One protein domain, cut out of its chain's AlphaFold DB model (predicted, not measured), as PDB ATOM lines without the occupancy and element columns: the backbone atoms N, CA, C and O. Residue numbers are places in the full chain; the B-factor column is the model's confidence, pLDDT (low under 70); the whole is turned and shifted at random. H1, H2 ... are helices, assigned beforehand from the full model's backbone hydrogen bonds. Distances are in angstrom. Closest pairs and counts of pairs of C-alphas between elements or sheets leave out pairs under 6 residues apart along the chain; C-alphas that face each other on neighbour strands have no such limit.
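AT A GLANCE: This is residues 213 to 284 of the 468 residues of an uncharacterized protein of Roseburia sp. AM23-20 (UniProt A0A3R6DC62). A long arm of two helices, H1 and then H2 running nearly in line after it, leads into a small compact head in which H4 packs on H3 and on the last part of H2, residues 239 to 243. Residues 213 to 234, of which 213 to 221 belong to H1 and 225 to 234 belong to H2, stick out from the head and make much of the length, while the chain loops through residues 245 to 257 from the end of H2 to H3 and then folds back through H4 towards H2. The printed part has 72 residues, with four named helices in the order H1, H2, H3, H4 and no named strand, and its class is all helix. The whole is extended, with a radius of gyration of the C-alphas of 17.7 A, and the C-alphas span 56 by 28 by 16 A along their three main axes.

HOW THE PARTS SIT: H1, residues 213 to 221, and H2, residues 225 to 244, are close but not clearly touching, and their closest C-alphas, those of Ser 220 and Met 226, are 7.5 A apart. Their lines stand at a shallow tilt of 17 degrees, and they run the same way. Residues 213 to 234 stand free, of which 213 to 221 belong to H1 and 225 to 234 belong to H2. H2 touches H4, residues 273 to 282, with residues 239 to 243 alone. The closest C-alphas of these two helices, those of His 239 and Ile 281, are 6.0 A apart. H2 and H4 run opposite ways at a shallow tilt of 16 degrees. H4 also touches H3, residues 258 to 266, and the closest C-alphas of the two, those of Ala 258 and Val 279, are 5.1 A apart. H3 and H4 run opposite ways at a steep tilt of 57 degrees, with their centres 10.7 A apart. H2 and H3 are apart, although they follow each other in the chain, and H1 is apart from both H3 and H4. Every O i to N i+4 pair is within hydrogen-bond range in H2, H3 and H4, and in H1 it is 4 of 5.

IN THESE COORDINATES: H1 begins with C-alpha 213 at (24.023, -101.598, 161.963) and runs over 9 residues to Leu 221. H2, the longest helix with 20 residues, goes from C-alpha 225 at (22.339, -85.438, 156.647) to C-alpha 244 at (21.655, -65.671, 135.838), a length of 28.7 A. Residues 245 to 257 hold no named element, and their C-alphas lie 10 to 20 A from the mean of the C-alphas. H3 runs from Ala 258 to Gln 266, 12.2 A from first to last C-alpha. H4 runs from Asp 273 to Tyr 282, 14.2 A from first to last C-alpha, and ends with C-alpha 282 at (20.044, -63.948, 148.446).

THE WHOLE: The two C-alphas farthest apart, those of Gly 213 and Thr 270, are 56.8 A from each other, and the C-alphas of Gly 213 and Asn 284 are 39.5 A apart. Without the stretch that stands free, the body has 50 residues, spans 30 by 22 by 16 A and has a radius of gyration of 10.6 A. The printed part has no cut. The link from H1 to H2 is tight, with 3 residues; the link from H2 to H3 is long, with 13; the link from H3 to H4 is short, with 6. The mean pLDDT of the printed part is 82.0, and residues 213 to 230 are under 70. The mean pLDDT is 43 in H1 and 96 in H4.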
ATOM      1  N   GLY A 213      23.318-102.159 163.126       47.72
ATOM      2  CA  GLY A 213      24.023-101.598 161.963       47.72
ATOM      3  C   GLY A 213      23.108-101.130 160.819       47.72
ATOM      4  O   GLY A 213      23.473-100.228 160.074       47.72
ATOM      5  N   GLU A 214      21.900-101.682 160.698       41.88
ATOM      6  CA  GLU A 214      20.919-101.357 159.651       41.88
ATOM      7  C   GLU A 214      19.956-100.243 160.075       41.88
ATOM      8  O   GLU A 214      19.450 -99.519 159.224       41.88
ATOM      9  N   LYS A 215      19.760-100.036 161.384       43.59
ATOM     10  CA  LYS A 215      19.063 -98.855 161.921       43.59
ATOM     11  C   LYS A 215      19.831 -97.564 161.597       43.59
ATOM     12  O   LYS A 215      19.236 -96.603 161.137       43.59
ATOM     13  N   SER A 216      21.165 -97.615 161.687       43.62
ATOM     14  CA  SER A 216      22.085 -96.562 161.223       43.62
ATOM     15  C   SER A 216      22.000 -96.314 159.706       43.62
ATOM     16  O   SER A 216      22.095 -95.178 159.249       43.62
ATOM     17  N   LEU A 217      21.744 -97.361 158.911       41.78
ATOM     18  CA  LEU A 217      21.538 -97.249 157.465       41.78
ATOM     19  C   LEU A 217      20.135 -96.723 157.113       41.78
ATOM     20  O   LEU A 217      19.975 -96.018 156.127       41.78
ATOM     21  N   LEU A 218      19.109 -97.041 157.906       41.19
ATOM     22  CA  LEU A 218      17.777 -96.457 157.764       41.19
ATOM     23  C   LEU A 218      17.779 -94.991 158.215       41.19
ATOM     24  O   LEU A 218      17.149 -94.185 157.554       41.19
ATOM     25  N   ASP A 219      18.532 -94.614 159.248       44.31
ATOM     26  CA  ASP A 219      18.757 -93.216 159.651       44.31
ATOM     27  C   ASP A 219      19.609 -92.445 158.616       44.31
ATOM     28  O   ASP A 219      19.422 -91.240 158.419       44.31
ATOM     29  N   SER A 220      20.500 -93.133 157.885       43.50
ATOM     30  CA  SER A 220      21.222 -92.551 156.745       43.50
ATOM     31  C   SER A 220      20.353 -92.437 155.482       43.50
ATOM     32  O   SER A 220      20.440 -91.426 154.789       43.50
ATOM     33  N   LEU A 221      19.455 -93.400 155.222       39.94
ATOM     34  CA  LEU A 221      18.521 -93.430 154.080       39.94
ATOM     35  C   LEU A 221      17.250 -92.586 154.286       39.94
ATOM     36  O   LEU A 221      16.731 -92.033 153.323       39.94
ATOM     37  N   THR A 222      16.767 -92.439 155.522       45.66
ATOM     38  CA  THR A 222      15.710 -91.477 155.909       45.66
ATOM     39  C   THR A 222      16.242 -90.051 155.999       45.66
ATOM     40  O   THR A 222      15.465 -89.121 156.204       45.66
ATOM     41  N   GLY A 223      17.550 -89.878 155.770       51.09
ATOM     42  CA  GLY A 223      18.135 -88.657 155.256       51.09
ATOM     43  C   GLY A 223      17.874 -87.466 156.154       51.09
ATOM     44  O   GLY A 223      17.065 -86.629 155.818       51.09
ATOM     45  N   LYS A 224      18.578 -87.318 157.273       47.78
ATOM     46  CA  LYS A 224      18.737 -85.978 157.874       47.78
ATOM     47  C   LYS A 224      19.982 -85.273 157.340       47.78
ATOM     48  O   LYS A 224      19.936 -84.084 157.054       47.78
ATOM     49  N   ASN A 225      21.072 -86.012 157.119       41.16
ATOM     50  CA  ASN A 225      22.339 -85.438 156.647       41.16
ATOM     51  C   ASN A 225      22.429 -85.331 155.113       41.16
ATOM     52  O   ASN A 225      22.886 -84.305 154.623       41.16
ATOM     53  N   MET A 226      21.943 -86.322 154.348       47.62
ATOM     54  CA  MET A 226      21.838 -86.197 152.877       47.62
ATOM     55  C   MET A 226      20.851 -85.097 152.470       47.62
ATOM     56  O   MET A 226      21.107 -84.335 151.549       47.62
ATOM     57  N   ARG A 227      19.751 -84.983 153.213       51.41
ATOM     58  CA  ARG A 227      18.722 -83.958 153.041       51.41
ATOM     59  C   ARG A 227      19.253 -82.537 153.229       51.41
ATOM     60  O   ARG A 227      18.980 -81.693 152.388       51.41
ATOM     61  N   LYS A 228      20.067 -82.274 154.259       57.88
ATOM     62  CA  LYS A 228      20.703 -80.954 154.450       57.88
ATOM     63  C   LYS A 228      21.636 -80.565 153.299       57.88
ATOM     64  O   LYS A 228      21.686 -79.399 152.928       57.88
ATOM     65  N   GLY A 229      22.363 -81.536 152.738       59.44
ATOM     66  CA  GLY A 229      23.188 -81.319 151.545       59.44
ATOM     67  C   GLY A 229      22.344 -80.962 150.322       59.44
ATOM     68  O   GLY A 229      22.613 -79.956 149.678       59.44
ATOM     69  N   LEU A 230      21.275 -81.727 150.069       66.06
ATOM     70  CA  LEU A 230      20.339 -81.488 148.962       66.06
ATOM     71  C   LEU A 230      19.592 -80.155 149.077       66.06
ATOM     72  O   LEU A 230      19.329 -79.527 148.059       66.06
ATOM     73  N   GLU A 231      19.256 -79.726 150.291       77.12
ATOM     74  CA  GLU A 231      18.603 -78.440 150.534       77.12
ATOM     75  C   GLU A 231      19.544 -77.279 150.234       77.12
ATOM     76  O   GLU A 231      19.185 -76.402 149.457       77.12
ATOM     77  N   LYS A 232      20.780 -77.318 150.749       81.88
ATOM     78  CA  LYS A 232      21.779 -76.294 150.431       81.88
ATOM     79  C   LYS A 232      22.099 -76.253 148.935       81.88
ATOM     80  O   LYS A 232      22.072 -75.184 148.342       81.88
ATOM     81  N   GLU A 233      22.363 -77.403 148.317       82.88
ATOM     82  CA  GLU A 233      22.602 -77.491 146.869       82.88
ATOM     83  C   GLU A 233      21.383 -77.026 146.058       82.88
ATOM     84  O   GLU A 233      21.537 -76.431 144.992       82.88
ATOM     85  N   GLY A 234      20.171 -77.298 146.554       83.69
ATOM     86  CA  GLY A 234      18.913 -76.858 145.964       83.69
ATOM     87  C   GLY A 234      18.762 -75.340 145.985       83.69
ATOM     88  O   GLY A 234      18.473 -74.767 144.935       83.69
ATOM     89  N   ILE A 235      19.021 -74.711 147.136       90.38
ATOM     90  CA  ILE A 235      19.026 -73.252 147.315       90.38
ATOM     91  C   ILE A 235      20.111 -72.618 146.439       90.38
ATOM     92  O   ILE A 235      19.795 -71.767 145.615       90.38
ATOM     93  N   ASP A 236      21.361 -73.087 146.531       91.06
ATOM     94  CA  ASP A 236      22.490 -72.537 145.768       91.06
ATOM     95  C   ASP A 236      22.229 -72.606 144.251       91.06
ATOM     96  O   ASP A 236      22.500 -71.654 143.515       91.06
ATOM     97  N   ARG A 237      21.675 -73.730 143.769       90.75
ATOM     98  CA  ARG A 237      21.290 -73.886 142.360       90.75
ATOM     99  C   ARG A 237      20.156 -72.939 141.982       90.75
ATOM    100  O   ARG A 237      20.262 -72.285 140.952       90.75
ATOM    101  N   LEU A 238      19.094 -72.878 142.787       92.75
ATOM    102  CA  LEU A 238      17.946 -72.011 142.529       92.75
ATOM    103  C   LEU A 238      18.376 -70.544 142.453       92.75
ATOM    104  O   LEU A 238      18.047 -69.865 141.486       92.75
ATOM    105  N   HIS A 239      19.133 -70.071 143.443       95.12
ATOM    106  CA  HIS A 239      19.600 -68.689 143.498       95.12
ATOM    107  C   HIS A 239      20.479 -68.354 142.305       95.12
ATOM    108  O   HIS A 239      20.308 -67.307 141.691       95.12
ATOM    109  N   LYS A 240      21.381 -69.267 141.933       95.25
ATOM    110  CA  LYS A 240      22.210 -69.105 140.741       95.25
ATOM    111  C   LYS A 240      21.363 -68.998 139.470       95.25
ATOM    112  O   LYS A 240      21.583 -68.082 138.689       95.25
ATOM    113  N   GLU A 241      20.406 -69.903 139.269       94.88
ATOM    114  CA  GLU A 241      19.517 -69.886 138.099       94.88
ATOM    115  C   GLU A 241      18.688 -68.595 138.036       94.88
ATOM    116  O   GLU A 241      18.547 -68.006 136.967       94.88
ATOM    117  N   GLN A 242      18.177 -68.123 139.177       94.56
ATOM    118  CA  GLN A 242      17.416 -66.877 139.261       94.56
ATOM    119  C   GLN A 242      18.284 -65.646 139.000       94.56
ATOM    120  O   GLN A 242      17.855 -64.749 138.282       94.56
ATOM    121  N   PHE A 243      19.507 -65.620 139.529       96.06
ATOM    122  CA  PHE A 243      20.442 -64.519 139.320       96.06
ATOM    123  C   PHE A 243      20.923 -64.448 137.864       96.06
ATOM    124  O   PHE A 243      20.927 -63.375 137.271       96.06
ATOM    125  N   GLU A 244      21.258 -65.590 137.253       95.94
ATOM    126  CA  GLU A 244      21.655 -65.671 135.838       95.94
ATOM    127  C   GLU A 244      20.508 -65.307 134.877       95.94
ATOM    128  O   GLU A 244      20.764 -64.891 133.748       95.94
ATOM    129  N   ALA A 245      19.251 -65.453 135.312       95.00
ATOM    130  CA  ALA A 245      18.070 -65.072 134.542       95.00
ATOM    131  C   ALA A 245      17.735 -63.571 134.618       95.00
ATOM    132  O   ALA A 245      16.895 -63.104 133.842       95.00
ATOM    133  N   LEU A 246      18.360 -62.812 135.526       94.50
ATOM    134  CA  LEU A 246      18.171 -61.365 135.598       94.50
ATOM    135  C   LEU A 246      18.740 -60.670 134.345       94.50
ATOM    136  O   LEU A 246      19.766 -61.111 133.818       94.50
ATOM    137  N   PRO A 247      18.135 -59.553 133.899       95.12
ATOM    138  CA  PRO A 247      18.761 -58.630 132.952       95.12
ATOM    139  C   PRO A 247      20.161 -58.199 133.413       95.12
ATOM    140  O   PRO A 247      20.404 -58.079 134.613       95.12
ATOM    141  N   GLU A 248      21.070 -57.938 132.470       94.62
ATOM    142  CA  GLU A 248      22.478 -57.609 132.760       94.62
ATOM    143  C   GLU A 248      22.603 -56.388 133.688       94.62
ATOM    144  O   GLU A 248      23.449 -56.363 134.577       94.62
ATOM    145  N   GLU A 249      21.705 -55.411 133.552       94.81
ATOM    146  CA  GLU A 249      21.630 -54.217 134.394       94.81
ATOM    147  C   GLU A 249      21.210 -54.483 135.851       94.81
ATOM    148  O   GLU A 249      21.506 -53.665 136.720       94.81
ATOM    149  N   LEU A 250      20.546 -55.612 136.128       96.06
ATOM    150  CA  LEU A 250      20.134 -56.028 137.475       96.06
ATOM    151  C   LEU A 250      21.089 -57.061 138.092       96.06
ATOM    152  O   LEU A 250      20.959 -57.395 139.270       96.06
ATOM    153  N   GLN A 251      22.065 -57.564 137.331       96.25
ATOM    154  CA  GLN A 251      23.075 -58.485 137.844       96.25
ATOM    155  C   GLN A 251      24.132 -57.719 138.646       96.25
ATOM    156  O   GLN A 251      25.086 -57.161 138.102       96.25
ATOM    157  N   TYR A 252      23.975 -57.711 139.970       96.62
ATOM    158  CA  TYR A 252      24.940 -57.103 140.880       96.62
ATOM    159  C   TYR A 252      26.357 -57.673 140.685       96.62
ATOM    160  O   TYR A 252      26.599 -58.866 140.861       96.62
ATOM    161  N   SER A 253      27.313 -56.801 140.360       93.19
ATOM    162  CA  SER A 253      28.708 -57.176 140.081       93.19
ATOM    163  C   SER A 253      29.687 -56.810 141.202       93.19
ATOM    164  O   SER A 253      30.903 -56.832 140.991       93.19
ATOM    165  N   GLY A 254      29.188 -56.359 142.355       93.50
ATOM    166  CA  GLY A 254      30.029 -55.984 143.488       93.50
ATOM    167  C   GLY A 254      30.387 -57.174 144.381       93.50
ATOM    168  O   GLY A 254      30.091 -58.326 144.078       93.50
ATOM    169  N   ASN A 255      31.053 -56.885 145.500       94.44
ATOM    170  CA  ASN A 255      31.570 -57.904 146.423       94.44
ATOM    171  C   ASN A 255      30.813 -57.953 147.759       94.44
ATOM    172  O   ASN A 255      31.187 -58.733 148.636       94.44
ATOM    173  N   GLU A 256      29.814 -57.090 147.956       96.38
ATOM    174  CA  GLU A 256      29.031 -57.088 149.188       96.38
ATOM    175  C   GLU A 256      28.027 -58.240 149.187       96.38
ATOM    176  O   GLU A 256      27.426 -58.592 148.173       96.38
ATOM    177  N   SER A 257      27.847 -58.847 150.353       96.06
ATOM    178  CA  SER A 257      26.790 -59.828 150.587       96.06
ATOM    179  C   SER A 257      25.432 -59.147 150.767       96.06
ATOM    180  O   SER A 257      25.360 -57.989 151.182       96.06
ATOM    181  N   ALA A 258      24.344 -59.894 150.556       96.19
ATOM    182  CA  ALA A 258      22.990 -59.394 150.794       96.19
ATOM    183  C   ALA A 258      22.803 -58.899 152.241       96.19
ATOM    184  O   ALA A 258      22.181 -57.868 152.462       96.19
ATOM    185  N   ALA A 259      23.424 -59.559 153.226       95.19
ATOM    186  CA  ALA A 259      23.399 -59.120 154.623       95.19
ATOM    187  C   ALA A 259      24.064 -57.744 154.835       95.19
ATOM    188  O   ALA A 259      23.578 -56.935 155.622       95.19
ATOM    189  N   GLN A 260      25.159 -57.449 154.124       95.94
ATOM    190  CA  GLN A 260      25.809 -56.133 154.189       95.94
ATOM    191  C   GLN A 260      24.945 -55.046 153.540       95.94
ATOM    192  O   GLN A 260      24.840 -53.951 154.090       95.94
ATOM    193  N   MET A 261      24.282 -55.355 152.422       97.00
ATOM    194  CA  MET A 261      23.337 -54.436 151.777       97.00
ATOM    195  C   MET A 261      22.131 -54.148 152.671       97.00
ATOM    196  O   MET A 261      21.765 -52.993 152.858       97.00
ATOM    197  N   LEU A 262      21.557 -55.182 153.291       95.50
ATOM    198  CA  LEU A 262      20.465 -55.036 154.252       95.50
ATOM    199  C   LEU A 262      20.889 -54.172 155.450       95.50
ATOM    200  O   LEU A 262      20.154 -53.271 155.841       95.50
ATOM    201  N   ALA A 263      22.109 -54.345 155.969       94.31
ATOM    202  CA  ALA A 263      22.635 -53.488 157.032       94.31
ATOM    203  C   ALA A 263      22.789 -52.015 156.594       94.31
ATOM    204  O   ALA A 263      22.489 -51.107 157.369       94.31
ATOM    205  N   ARG A 264      23.227 -51.752 155.355       94.56
ATOM    206  CA  ARG A 264      23.264 -50.392 154.780       94.56
ATOM    207  C   ARG A 264      21.855 -49.803 154.668       94.56
ATOM    208  O   ARG A 264      21.628 -48.681 155.123       94.56
ATOM    209  N   LYS A 265      20.898 -50.583 154.155       93.50
ATOM    210  CA  LYS A 265      19.487 -50.188 154.033       93.50
ATOM    211  C   LYS A 265      18.864 -49.856 155.387       93.50
ATOM    212  O   LYS A 265      18.217 -48.822 155.540       93.50
ATOM    213  N   GLN A 266      19.153 -50.659 156.409       89.94
ATOM    214  CA  GLN A 266      18.709 -50.391 157.776       89.94
ATOM    215  C   GLN A 266      19.219 -49.039 158.306       89.94
ATOM    216  O   GLN A 266      18.479 -48.308 158.968       89.94
ATOM    217  N   ASN A 267      20.447 -48.656 157.943       89.69
ATOM    218  CA  ASN A 267      21.047 -47.360 158.280       89.69
ATOM    219  C   ASN A 267      20.549 -46.188 157.405       89.69
ATOM    220  O   ASN A 267      21.053 -45.071 157.536       89.69
ATOM    221  N   GLY A 268      19.552 -46.412 156.545       87.50
ATOM    222  CA  GLY A 268      18.909 -45.381 155.728       87.50
ATOM    223  C   GLY A 268      19.558 -45.145 154.364       87.50
ATOM    224  O   GLY A 268      19.199 -44.181 153.687       87.50
ATOM    225  N   GLU A 269      20.503 -45.990 153.941       93.38
ATOM    226  CA  GLU A 269      21.022 -45.936 152.574       93.38
ATOM    227  C   GLU A 269      20.017 -46.531 151.583       93.38
ATOM    228  O   GLU A 269      19.438 -47.591 151.813       93.38
ATOM    229  N   THR A 270      19.837 -45.873 150.441       92.12
ATOM    230  CA  THR A 270      19.047 -46.420 149.334       92.12
ATOM    231  C   THR A 270      19.898 -47.401 148.536       92.12
ATOM    232  O   THR A 270      20.992 -47.049 148.089       92.12
ATOM    233  N   LEU A 271      19.393 -48.619 148.351       94.50
ATOM    234  CA  LEU A 271      19.998 -49.606 147.465       94.50
ATOM    235  C   LEU A 271      19.663 -49.286 146.004       94.50
ATOM    236  O   LEU A 271      18.613 -48.730 145.690       94.50
ATOM    237  N   THR A 272      20.576 -49.628 145.105       95.31
ATOM    238  CA  THR A 272      20.342 -49.603 143.656       95.31
ATOM    239  C   THR A 272      19.425 -50.751 143.224       95.31
ATOM    240  O   THR A 272      19.336 -51.765 143.912       95.31
ATOM    241  N   ASP A 273      18.808 -50.648 142.043       94.75
ATOM    242  CA  ASP A 273      17.918 -51.698 141.515       94.75
ATOM    243  C   ASP A 273      18.608 -53.077 141.427       94.75
ATOM    244  O   ASP A 273      17.993 -54.104 141.714       94.75
ATOM    245  N   ALA A 274      19.904 -53.111 141.091       96.50
ATOM    246  CA  ALA A 274      20.697 -54.341 141.059       96.50
ATOM    247  C   ALA A 274      20.957 -54.918 142.464       96.50
ATOM    248  O   ALA A 274      20.922 -56.134 142.653       96.50
ATOM    249  N   GLU A 275      21.205 -54.063 143.460       96.94
ATOM    250  CA  GLU A 275      21.351 -54.483 144.860       96.94
ATOM    251  C   GLU A 275      20.016 -54.998 145.423       96.94
ATOM    252  O   GLU A 275      19.999 -56.041 146.073       96.94
ATOM    253  N   GLU A 276      18.891 -54.341 145.123       94.12
ATOM    254  CA  GLU A 276      17.548 -54.807 145.506       94.12
ATOM    255  C   GLU A 276      17.216 -56.160 144.856       94.12
ATOM    256  O   GLU A 276      16.740 -57.074 145.530       94.12
ATOM    257  N   ALA A 277      17.518 -56.342 143.564       94.62
ATOM    258  CA  ALA A 277      17.345 -57.628 142.886       94.62
ATOM    259  C   ALA A 277      18.212 -58.734 143.517       94.62
ATOM    260  O   ALA A 277      17.742 -59.855 143.726       94.62
ATOM    261  N   TYR A 278      19.456 -58.412 143.885       96.81
ATOM    262  CA  TYR A 278      20.355 -59.338 144.573       96.81
ATOM    263  C   TYR A 278      19.845 -59.710 145.973       96.81
ATOM    264  O   TYR A 278      19.832 -60.888 146.335       96.81
ATOM    265  N   VAL A 279      19.361 -58.735 146.747       96.19
ATOM    266  CA  VAL A 279      18.743 -58.951 148.064       96.19
ATOM    267  C   VAL A 279      17.463 -59.785 147.959       96.19
ATOM    268  O   VAL A 279      17.258 -60.662 148.792       96.19
ATOM    269  N   LYS A 280      16.629 -59.591 146.929       93.75
ATOM    270  CA  LYS A 280      15.417 -60.405 146.710       93.75
ATOM    271  C   LYS A 280      15.732 -61.899 146.519       93.75
ATOM    272  O   LYS A 280      14.921 -62.736 146.914       93.75
ATOM    273  N   ILE A 281      16.895 -62.234 145.950       95.62
ATOM    274  CA  ILE A 281      17.338 -63.623 145.730       95.62
ATOM    275  C   ILE A 281      18.085 -64.173 146.954       95.62
ATOM    276  O   ILE A 281      17.757 -65.246 147.449       95.62
ATOM    277  N   TYR A 282      19.088 -63.444 147.451       96.06
ATOM    278  CA  TYR A 282      20.044 -63.948 148.446       96.06
ATOM    279  C   TYR A 282      19.788 -63.466 149.882       96.06
ATOM    280  O   TYR A 282      20.474 -63.901 150.810       96.06
ATOM    281  N   GLY A 283      18.859 -62.534 150.083       94.88
ATOM    282  CA  GLY A 283      18.518 -61.978 151.388       94.88
ATOM    283  C   GLY A 283      17.676 -62.929 152.235       94.88
ATOM    284  O   GLY A 283      16.927 -63.763 151.725       94.88
ATOM    285  N   ASN A 284      17.785 -62.785 153.557       93.69
ATOM    286  CA  ASN A 284      16.922 -63.494 154.494       93.69
ATOM    287  C   ASN A 284      15.650 -62.677 154.747       93.69
ATOM    288  O   ASN A 284      15.725 -61.490 155.066       93.69
TER     289      ASN A 284